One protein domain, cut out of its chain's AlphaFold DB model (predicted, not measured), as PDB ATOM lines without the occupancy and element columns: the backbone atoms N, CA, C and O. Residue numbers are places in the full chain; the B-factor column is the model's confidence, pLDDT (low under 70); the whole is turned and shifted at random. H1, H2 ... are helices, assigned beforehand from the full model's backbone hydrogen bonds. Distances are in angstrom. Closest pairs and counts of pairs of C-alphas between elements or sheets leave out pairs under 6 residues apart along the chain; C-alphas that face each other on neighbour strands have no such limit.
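Overview. This is residues 12 to 76 of the 77 residues of the protein "Dus domain-containing protein" of Candidatus Marinimicrobia bacterium (UniProt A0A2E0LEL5). Look for a compact helical body in which three helices run roughly along one axis: H5 lies side by side with both H1 and H4, turned opposite ways to them. H2 and then the short H3 lie in the gap between H1 and H4, H2 packing on residues 21 to 28 of H1 and also touching H5, H3 packing on residues 14 to 18 of H1 and staying apart from H5. The printed part has 65 residues, with five named helices in the order H1 to H5 and no named strand, and its class is all helix. It is compact and rounded, with a radius of gyration of the C-alphas of 10.7 A and spans of 31 by 22 by 18 A.

Arrangement. Start at H1, residues 12 to 29, which with H5, residues 65 to 74, is a hub touching three helices. These two touch at a shallow tilt of 6 degrees, opposite ways; their closest C-alphas, Leu 15 and Leu 72, are 7.1 A apart. With its residues 21 to 28 alone, H1 touches H2, residues 31 to 38, in a helical hairpin at a steep tilt of 45 degrees; the closest C-alphas, Val 26 and Gly 34, are 4.2 A apart. With residues 14 to 18 alone, H1 touches H3, residues 42 to 45, closest at the C-alphas of Arg 14 and Tyr 45, 5.9 A. H4, residues 52 to 61, forms a helical hairpin with H5 at a shallow tilt of 18 degrees; the closest C-alphas, Phe 59 and Met 68, are 6.1 A apart. H1 and H4 are apart. In H1, H2, H4 and H5 every O i to N i+4 pair is within hydrogen-bond range; H3 is too short for such a pair.

Along the chain. Find C-alpha 12 at (127.350, 117.593, 95.143); H1 runs 25.8 A from there. H2 measures 10.5 A, H3 4.9 A and H4 14.2 A. H5 runs 14.4 A to C-alpha 74 at (117.877, 110.397, 96.946).

Size, cuts and confidence. The C-alphas of Thr 28 and Lys 50 are the two farthest apart, 31.3 A. You will find no cut and no long link, and residue 76 alone is under 70 in pLDDT.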
ATOM      1  N   ASP A  12     128.089 117.215  93.937       89.69
ATOM      2  CA  ASP A  12     127.350 117.593  95.143       89.69
ATOM      3  C   ASP A  12     127.063 119.093  95.205       89.69
ATOM      4  O   ASP A  12     125.925 119.494  95.455       89.69
ATOM      5  N   GLU A  13     128.050 119.933  94.891       92.25
ATOM      6  CA  GLU A  13     127.852 121.383  94.818       92.25
ATOM      7  C   GLU A  13     126.824 121.754  93.745       92.25
ATOM      8  O   GLU A  13     125.933 122.573  93.983       92.25
ATOM      9  N   ARG A  14     126.870 121.105  92.575       92.31
ATOM     10  CA  ARG A  14     125.867 121.313  91.518       92.31
ATOM     11  C   ARG A  14     124.468 120.896  91.954       92.31
ATOM     12  O   ARG A  14     123.510 121.584  91.600       92.31
ATOM     13  N   LEU A  15     124.327 119.805  92.703       92.69
ATOM     14  CA  LEU A  15     123.037 119.359  93.232       92.69
ATOM     15  C   LEU A  15     122.493 120.325  94.289       92.69
ATOM     16  O   LEU A  15     121.293 120.605  94.287       92.69
ATOM     17  N   GLU A  16     123.354 120.909  95.122       93.81
ATOM     18  CA  GLU A  16     122.928 121.947  96.068       93.81
ATOM     19  C   GLU A  16     122.461 123.222  95.364       93.81
ATOM     20  O   GLU A  16     121.421 123.789  95.711       93.81
ATOM     21  N   ILE A  17     123.168 123.658  94.318       95.25
ATOM     22  CA  ILE A  17     122.714 124.790  93.500       95.25
ATOM     23  C   ILE A  17     121.406 124.455  92.769       95.25
ATOM     24  O   ILE A  17     120.519 125.304  92.689       95.25
ATOM     25  N   CYS A  18     121.244 123.222  92.282       95.12
ATOM     26  CA  CYS A  18     120.001 122.743  91.671       95.12
ATOM     27  C   CYS A  18     118.812 122.877  92.638       95.12
ATOM     28  O   CYS A  18     117.762 123.402  92.259       95.12
ATOM     29  N   LYS A  19     118.993 122.467  93.900       95.31
ATOM     30  CA  LYS A  19     117.972 122.577  94.950       95.31
ATOM     31  C   LYS A  19     117.605 124.034  95.244       95.31
ATOM     32  O   LYS A  19     116.424 124.370  95.223       95.31
ATOM     33  N   LYS A  20     118.603 124.905  95.431       96.81
ATOM     34  CA  LYS A  20     118.381 126.347  95.656       96.81
ATOM     35  C   LYS A  20     117.650 127.010  94.487       96.81
ATOM     36  O   LYS A  20     116.772 127.839  94.696       96.81
ATOM     37  N   HIS A  21     117.986 126.635  93.253       96.94
ATOM     38  CA  HIS A  21     117.325 127.164  92.062       96.94
ATOM     39  C   HIS A  21     115.853 126.725  91.991       96.94
ATOM     40  O   HIS A  21     114.981 127.554  91.736       96.94
ATOM     41  N   LEU A  22     115.557 125.454  92.282       96.69
ATOM     42  CA  LEU A  22     114.177 124.971  92.385       96.69
ATOM     43  C   LEU A  22     113.384 125.750  93.447       96.69
ATOM     44  O   LEU A  22     112.278 126.205  93.167       96.69
ATOM     45  N   GLU A  23     113.954 125.917  94.643       97.31
ATOM     46  CA  GLU A  23     113.340 126.672  95.743       97.31
ATOM     47  C   GLU A  23     113.031 128.115  95.335       97.31
ATOM     48  O   GLU A  23     111.906 128.576  95.531       97.31
ATOM     49  N   LEU A  24     113.985 128.798  94.700       98.25
ATOM     50  CA  LEU A  24     113.804 130.167  94.229       98.25
ATOM     51  C   LEU A  24     112.686 130.268  93.183       98.25
ATOM     52  O   LEU A  24     111.819 131.125  93.307       98.25
ATOM     53  N   LEU A  25     112.661 129.373  92.190       97.56
ATOM     54  CA  LEU A  25     111.618 129.363  91.157       97.56
ATOM     55  C   LEU A  25     110.219 129.142  91.744       97.56
ATOM     56  O   LEU A  25     109.250 129.738  91.277       97.56
ATOM     57  N   VAL A  26     110.107 128.274  92.751       97.44
ATOM     58  CA  VAL A  26     108.844 128.024  93.456       97.44
ATOM     59  C   VAL A  26     108.431 129.239  94.284       97.44
ATOM     60  O   VAL A  26     107.257 129.605  94.265       97.44
ATOM     61  N   GLN A  27     109.373 129.899  94.960       97.94
ATOM     62  CA  GLN A  27     109.102 131.122  95.720       97.94
ATOM     63  C   GLN A  27     108.641 132.276  94.821       97.94
ATOM     64  O   GLN A  27     107.743 133.021  95.206       97.94
ATOM     65  N   THR A  28     109.221 132.428  93.628       98.06
ATOM     66  CA  THR A  28     108.921 133.558  92.736       98.06
ATOM     67  C   THR A  28     107.696 133.340  91.855       98.06
ATOM     68  O   THR A  28     106.978 134.295  91.564       98.06
ATOM     69  N   HIS A  29     107.447 132.109  91.400       97.00
ATOM     70  CA  HIS A  29     106.394 131.813  90.418       97.00
ATOM     71  C   HIS A  29     105.262 130.938  90.968       97.00
ATOM     72  O   HIS A  29     104.307 130.642  90.248       97.00
ATOM     73  N   GLY A  30     105.353 130.514  92.229       97.06
ATOM     74  CA  GLY A  30     104.464 129.518  92.811       97.06
ATOM     75  C   GLY A  30     104.838 128.093  92.400       97.06
ATOM     76  O   GLY A  30     105.605 127.853  91.465       97.06
ATOM     77  N   GLU A  31     104.276 127.117  93.111       96.00
ATOM     78  CA  GLU A  31     104.736 125.726  93.051       96.00
ATOM     79  C   GLU A  31     104.635 125.099  91.655       96.00
ATOM     80  O   GLU A  31     105.601 124.510  91.168       96.00
ATOM     81  N   VAL A  32     103.489 125.258  90.986       95.44
ATOM     82  CA  VAL A  32     103.229 124.640  89.676       95.44
ATOM     83  C   VAL A  32     104.133 125.231  88.595       95.44
ATOM     84  O   VAL A  32     104.801 124.496  87.864       95.44
ATOM     85  N   VAL A  33     104.172 126.562  88.484       96.69
ATOM     86  CA  VAL A  33     104.945 127.248  87.441       96.69
ATOM     87  C   VAL A  33     106.443 127.128  87.718       96.69
ATOM     88  O   VAL A  33     107.201 126.794  86.807       96.69
ATOM     89  N   GLY A  34     106.867 127.319  88.970       96.94
ATOM     90  CA  GLY A  34     108.263 127.202  89.382       96.94
ATOM     91  C   GLY A  34     108.840 125.811  89.122       96.94
ATOM     92  O   GLY A  34     109.876 125.682  88.467       96.94
ATOM     93  N   SER A  35     108.120 124.760  89.527       95.44
ATOM     94  CA  SER A  35     108.539 123.371  89.283       95.44
ATOM     95  C   SER A  35     108.627 123.056  87.787       95.44
ATOM     96  O   SER A  35     109.596 122.449  87.328       95.44
ATOM     97  N   ASN A  36     107.651 123.498  86.986       94.88
ATOM     98  CA  ASN A  36     107.674 123.283  85.537       94.88
ATOM     99  C   ASN A  36     108.813 124.041  84.845       94.88
ATOM    100  O   ASN A  36     109.426 123.503  83.920       94.88
ATOM    101  N   ASN A  37     109.148 125.248  85.304       95.69
ATOM    102  CA  ASN A  37     110.308 125.984  84.806       95.69
ATOM    103  C   ASN A  37     111.617 125.255  85.129       95.69
ATOM    104  O   ASN A  37     112.467 125.120  84.245       95.69
ATOM    105  N   MET A  38     111.742 124.681  86.331       95.19
ATOM    106  CA  MET A  38     112.940 123.934  86.728       95.19
ATOM    107  C   MET A  38     113.242 122.752  85.790       95.19
ATOM    108  O   MET A  38     114.409 122.426  85.541       95.19
ATOM    109  N   LYS A  39     112.212 122.150  85.176       92.88
ATOM    110  CA  LYS A  39     112.373 121.055  84.201       92.88
ATOM    111  C   LYS A  39     113.213 121.445  82.972       92.88
ATOM    112  O   LYS A  39     113.697 120.575  82.265       92.88
ATOM    113  N   LYS A  40     113.452 122.726  82.696       92.00
ATOM    114  CA  LYS A  40     114.305 123.141  81.567       92.00
ATOM    115  C   LYS A  40     115.803 123.070  81.888       92.00
ATOM    116  O   LYS A  40     116.621 123.051  80.973       92.00
ATOM    117  N   HIS A  41     116.173 123.000  83.169       91.69
ATOM    118  CA  HIS A  41     117.553 123.220  83.617       91.69
ATOM    119  C   HIS A  41     118.280 121.949  84.091       91.69
ATOM    120  O   HIS A  41     119.512 121.920  84.111       91.69
ATOM    121  N   PHE A  42     117.567 120.865  84.427       85.25
ATOM    122  CA  PHE A  42     118.184 119.671  85.037       85.25
ATOM    123  C   PHE A  42     119.237 118.988  84.151       85.25
ATOM    124  O   PHE A  42     120.124 118.302  84.663       85.25
ATOM    125  N   ALA A  43     119.146 119.133  82.821       87.94
ATOM    126  CA  ALA A  43     120.065 118.470  81.898       87.94
ATOM    127  C   ALA A  43     121.509 118.913  82.158       87.94
ATOM    128  O   ALA A  43     122.417 118.078  82.156       87.94
ATOM    129  N   TRP A  44     121.690 120.202  82.458       91.69
ATOM    130  CA  TRP A  44     122.976 120.750  82.853       91.69
ATOM    131  C   TRP A  44     123.389 120.242  84.231       91.69
ATOM    132  O   TRP A  44     124.491 119.728  84.354       91.69
ATOM    133  N   TYR A  45     122.514 120.280  85.243       92.44
ATOM    134  CA  TYR A  45     122.856 119.858  86.611       92.44
ATOM    135  C   TYR A  45     123.255 118.383  86.729       92.44
ATOM    136  O   TYR A  45     124.087 118.053  87.564       92.44
ATOM    137  N   PHE A  46     122.720 117.496  85.886       90.00
ATOM    138  CA  PHE A  46     122.985 116.051  85.985       90.00
ATOM    139  C   PHE A  46     124.068 115.563  85.008       90.00
ATOM    140  O   PHE A  46     124.321 114.362  84.903       90.00
ATOM    141  N   LYS A  47     124.719 116.461  84.257       88.12
ATOM    142  CA  LYS A  47     125.845 116.103  83.378       88.12
ATOM    143  C   LYS A  47     126.984 115.475  84.194       88.12
ATOM    144  O   LYS A  47     127.438 116.089  85.154       88.12
ATOM    145  N   GLY A  48     127.442 114.286  83.802       87.62
ATOM    146  CA  GLY A  48     128.517 113.552  84.488       87.62
ATOM    147  C   GLY A  48     128.061 112.682  85.668       87.62
ATOM    148  O   GLY A  48     128.853 111.897  86.173       87.62
ATOM    149  N   LEU A  49     126.786 112.751  86.072       89.12
ATOM    150  CA  LEU A  49     126.241 111.891  87.123       89.12
ATOM    151  C   LEU A  49     126.070 110.446  86.615       89.12
ATOM    152  O   LEU A  49     125.524 110.210  85.528       89.12
ATOM    153  N   LYS A  50     126.459 109.457  87.425       88.00
ATOM    154  CA  LYS A  50     126.117 108.051  87.168       88.00
ATOM    155  C   LYS A  50     124.591 107.904  87.142       88.00
ATOM    156  O   LYS A  50     123.900 108.408  88.019       88.00
ATOM    157  N   ASN A  51     124.047 107.229  86.131       89.62
ATOM    158  CA  ASN A  51     122.595 107.112  85.913       89.62
ATOM    159  C   ASN A  51     121.875 108.449  85.642       89.62
ATOM    160  O   ASN A  51     120.670 108.560  85.875       89.62
ATOM    161  N   ALA A  52     122.565 109.461  85.099       90.81
ATOM    162  CA  ALA A  52     121.949 110.753  84.796       90.81
ATOM    163  C   ALA A  52     120.644 110.630  83.987       90.81
ATOM    164  O   ALA A  52     119.675 111.312  84.294       90.81
ATOM    165  N   SER A  53     120.567 109.744  82.987       91.06
ATOM    166  CA  SER A  53     119.343 109.534  82.192       91.06
ATOM    167  C   SER A  53     118.136 109.107  83.036       91.06
ATOM    168  O   SER A  53     117.038 109.627  82.831       91.06
ATOM    169  N   PHE A  54     118.340 108.216  84.010       92.31
ATOM    170  CA  PHE A  54     117.309 107.756  84.939       92.31
ATOM    171  C   PHE A  54     116.794 108.901  85.813       92.31
ATOM    172  O   PHE A  54     115.585 109.133  85.877       92.31
ATOM    173  N   TYR A  55     117.706 109.669  86.417       91.50
ATOM    174  CA  TYR A  55     117.337 110.805  87.260       91.50
ATOM    175  C   TYR A  55     116.665 111.922  86.464       91.50
ATOM    176  O   TYR A  55     115.645 112.447  86.904       91.50
ATOM    177  N   ARG A  56     117.153 112.229  85.253       90.75
ATOM    178  CA  ARG A  56     116.507 113.194  84.347       90.75
ATOM    179  C   ARG A  56     115.066 112.788  84.048       90.75
ATOM    180  O   ARG A  56     114.167 113.616  84.160       90.75
ATOM    181  N   LYS A  57     114.831 111.514  83.720       93.38
ATOM    182  CA  LYS A  57     113.481 111.004  83.447       93.38
ATOM    183  C   LYS A  57     112.574 111.127  84.674       93.38
ATOM    184  O   LYS A  57     111.463 111.631  84.537       93.38
ATOM    185  N   LYS A  58     113.045 110.725  85.861       93.06
ATOM    186  CA  LYS A  58     112.293 110.903  87.116       93.06
ATOM    187  C   LYS A  58     111.933 112.371  87.357       93.06
ATOM    188  O   LYS A  58     110.789 112.666  87.674       93.06
ATOM    189  N   PHE A  59     112.877 113.284  87.141       91.25
ATOM    190  CA  PHE A  59     112.681 114.710  87.400       91.25
ATOM    191  C   PHE A  59     111.677 115.368  86.437       91.25
ATOM    192  O   PHE A  59     110.827 116.146  86.863       91.25
ATOM    193  N   VAL A  60     111.715 115.023  85.143       91.38
ATOM    194  CA  VAL A  60     110.717 115.491  84.155       91.38
ATOM    195  C   VAL A  60     109.309 115.031  84.523       91.38
ATOM    196  O   VAL A  60     108.348 115.789  84.366       91.38
ATOM    197  N   LEU A  61     109.191 113.791  85.000       94.25
ATOM    198  CA  LEU A  61     107.918 113.157  85.341       94.25
ATOM    199  C   LEU A  61     107.390 113.544  86.727       94.25
ATOM    200  O   LEU A  61     106.236 113.240  87.017       94.25
ATOM    201  N   ALA A  62     108.192 114.225  87.551       94.88
ATOM    202  CA  ALA A  62     107.770 114.686  88.866       94.88
ATOM    203  C   ALA A  62     106.534 115.594  88.754       94.88
ATOM    204  O   ALA A  62     106.477 116.507  87.911       94.88
ATOM    205  N   LYS A  63     105.541 115.319  89.600       92.62
ATOM    206  CA  LYS A  63     104.221 115.963  89.569       92.62
ATOM    207  C   LYS A  63     104.172 117.268  90.348       92.62
ATOM    208  O   LYS A  63     103.344 118.120  90.048       92.62
ATOM    209  N   ASN A  64     105.031 117.412  91.348       92.06
ATOM    210  CA  ASN A  64     105.031 118.544  92.263       92.06
ATOM    211  C   ASN A  64     106.437 118.804  92.816       92.06
ATOM    212  O   ASN A  64     107.382 118.044  92.579       92.06
ATOM    213  N   TYR A  65     106.555 119.898  93.561       94.38
ATOM    214  CA  TYR A  65     107.803 120.330  94.176       94.38
ATOM    215  C   TYR A  65     108.339 119.319  95.200       94.38
ATOM    216  O   TYR A  65     109.553 119.123  95.290       94.38
ATOM    217  N   SER A  66     107.457 118.648  95.949       95.19
ATOM    218  CA  SER A  66     107.867 117.642  96.935       95.19
ATOM    219  C   SER A  66     108.587 116.470  96.274       95.19
ATOM    220  O   SER A  66     109.716 116.168  96.648       95.19
ATOM    221  N   GLU A  67     108.003 115.889  95.222       95.44
ATOM    222  CA  GLU A  67     108.626 114.790  94.474       95.44
ATOM    223  C   GLU A  67     109.993 115.197  93.897       95.44
ATOM    224  O   GLU A  67     110.936 114.408  93.907       95.44
ATOM    225  N   MET A  68     110.136 116.441  93.423       94.88
ATOM    226  CA  MET A  68     111.424 116.949  92.935       94.88
ATOM    227  C   MET A  68     112.485 117.023  94.039       94.88
ATOM    228  O   MET A  68     113.629 116.624  93.809       94.88
ATOM    229  N   LYS A  69     112.122 117.491  95.240       94.31
ATOM    230  CA  LYS A  69     113.026 117.496  96.402       94.31
ATOM    231  C   LYS A  69     113.424 116.091  96.831       94.31
ATOM    232  O   LYS A  69     114.597 115.864  97.142       94.31
ATOM    233  N   ASP A  70     112.478 115.160  96.820       94.12
ATOM    234  CA  ASP A  70     112.738 113.767  97.176       94.12
ATOM    235  C   ASP A  70     113.715 113.142  96.180       94.12
ATOM    236  O   ASP A  70     114.672 112.478  96.577       94.12
ATOM    237  N   ILE A  71     113.547 113.408  94.879       93.12
ATOM    238  CA  ILE A  71     114.494 112.950  93.855       93.12
ATOM    239  C   ILE A  71     115.897 113.510  94.114       93.12
ATOM    240  O   ILE A  71     116.846 112.733  94.083       93.12
ATOM    241  N   LEU A  72     116.043 114.814  94.385       92.44
ATOM    242  CA  LEU A  72     117.359 115.420  94.653       92.44
ATOM    243  C   LEU A  72     118.023 114.842  95.905       92.44
ATOM    244  O   LEU A  72     119.226 114.598  95.898       92.44
ATOM    245  N   SER A  73     117.242 114.585  96.954       89.94
ATOM    246  CA  SER A  73     117.751 114.030  98.214       89.94
ATOM    247  C   SER A  73     118.221 112.582  98.049       89.94
ATOM    248  O   SER A  73     119.260 112.208  98.581       89.94
ATOM    249  N   ASN A  74     117.518 111.789  97.233       88.62
ATOM    250  CA  ASN A  74     117.877 110.397  96.946       88.62
ATOM    251  C   ASN A  74     119.117 110.232  96.052       88.62
ATOM    252  O   ASN A  74     119.612 109.121  95.933       88.62
ATOM    253  N   ILE A  75     119.620 111.287  95.399       86.88
ATOM    254  CA  ILE A  75     120.854 111.190  94.592       86.88
ATOM    255  C   ILE A  75     122.102 111.085  95.487       86.88
ATOM    256  O   ILE A  75     123.129 110.583  95.036       86.88
ATOM    257  N   ARG A  76     122.022 111.554  96.740       69.50
ATOM    258  CA  ARG A  76     123.155 111.615  97.681       69.50
ATOM    259  C   ARG A  76     123.361 110.329  98.495       69.50
ATOM    260  O   ARG A  76     124.296 110.274  99.289       69.50
TER     261      ARG A  76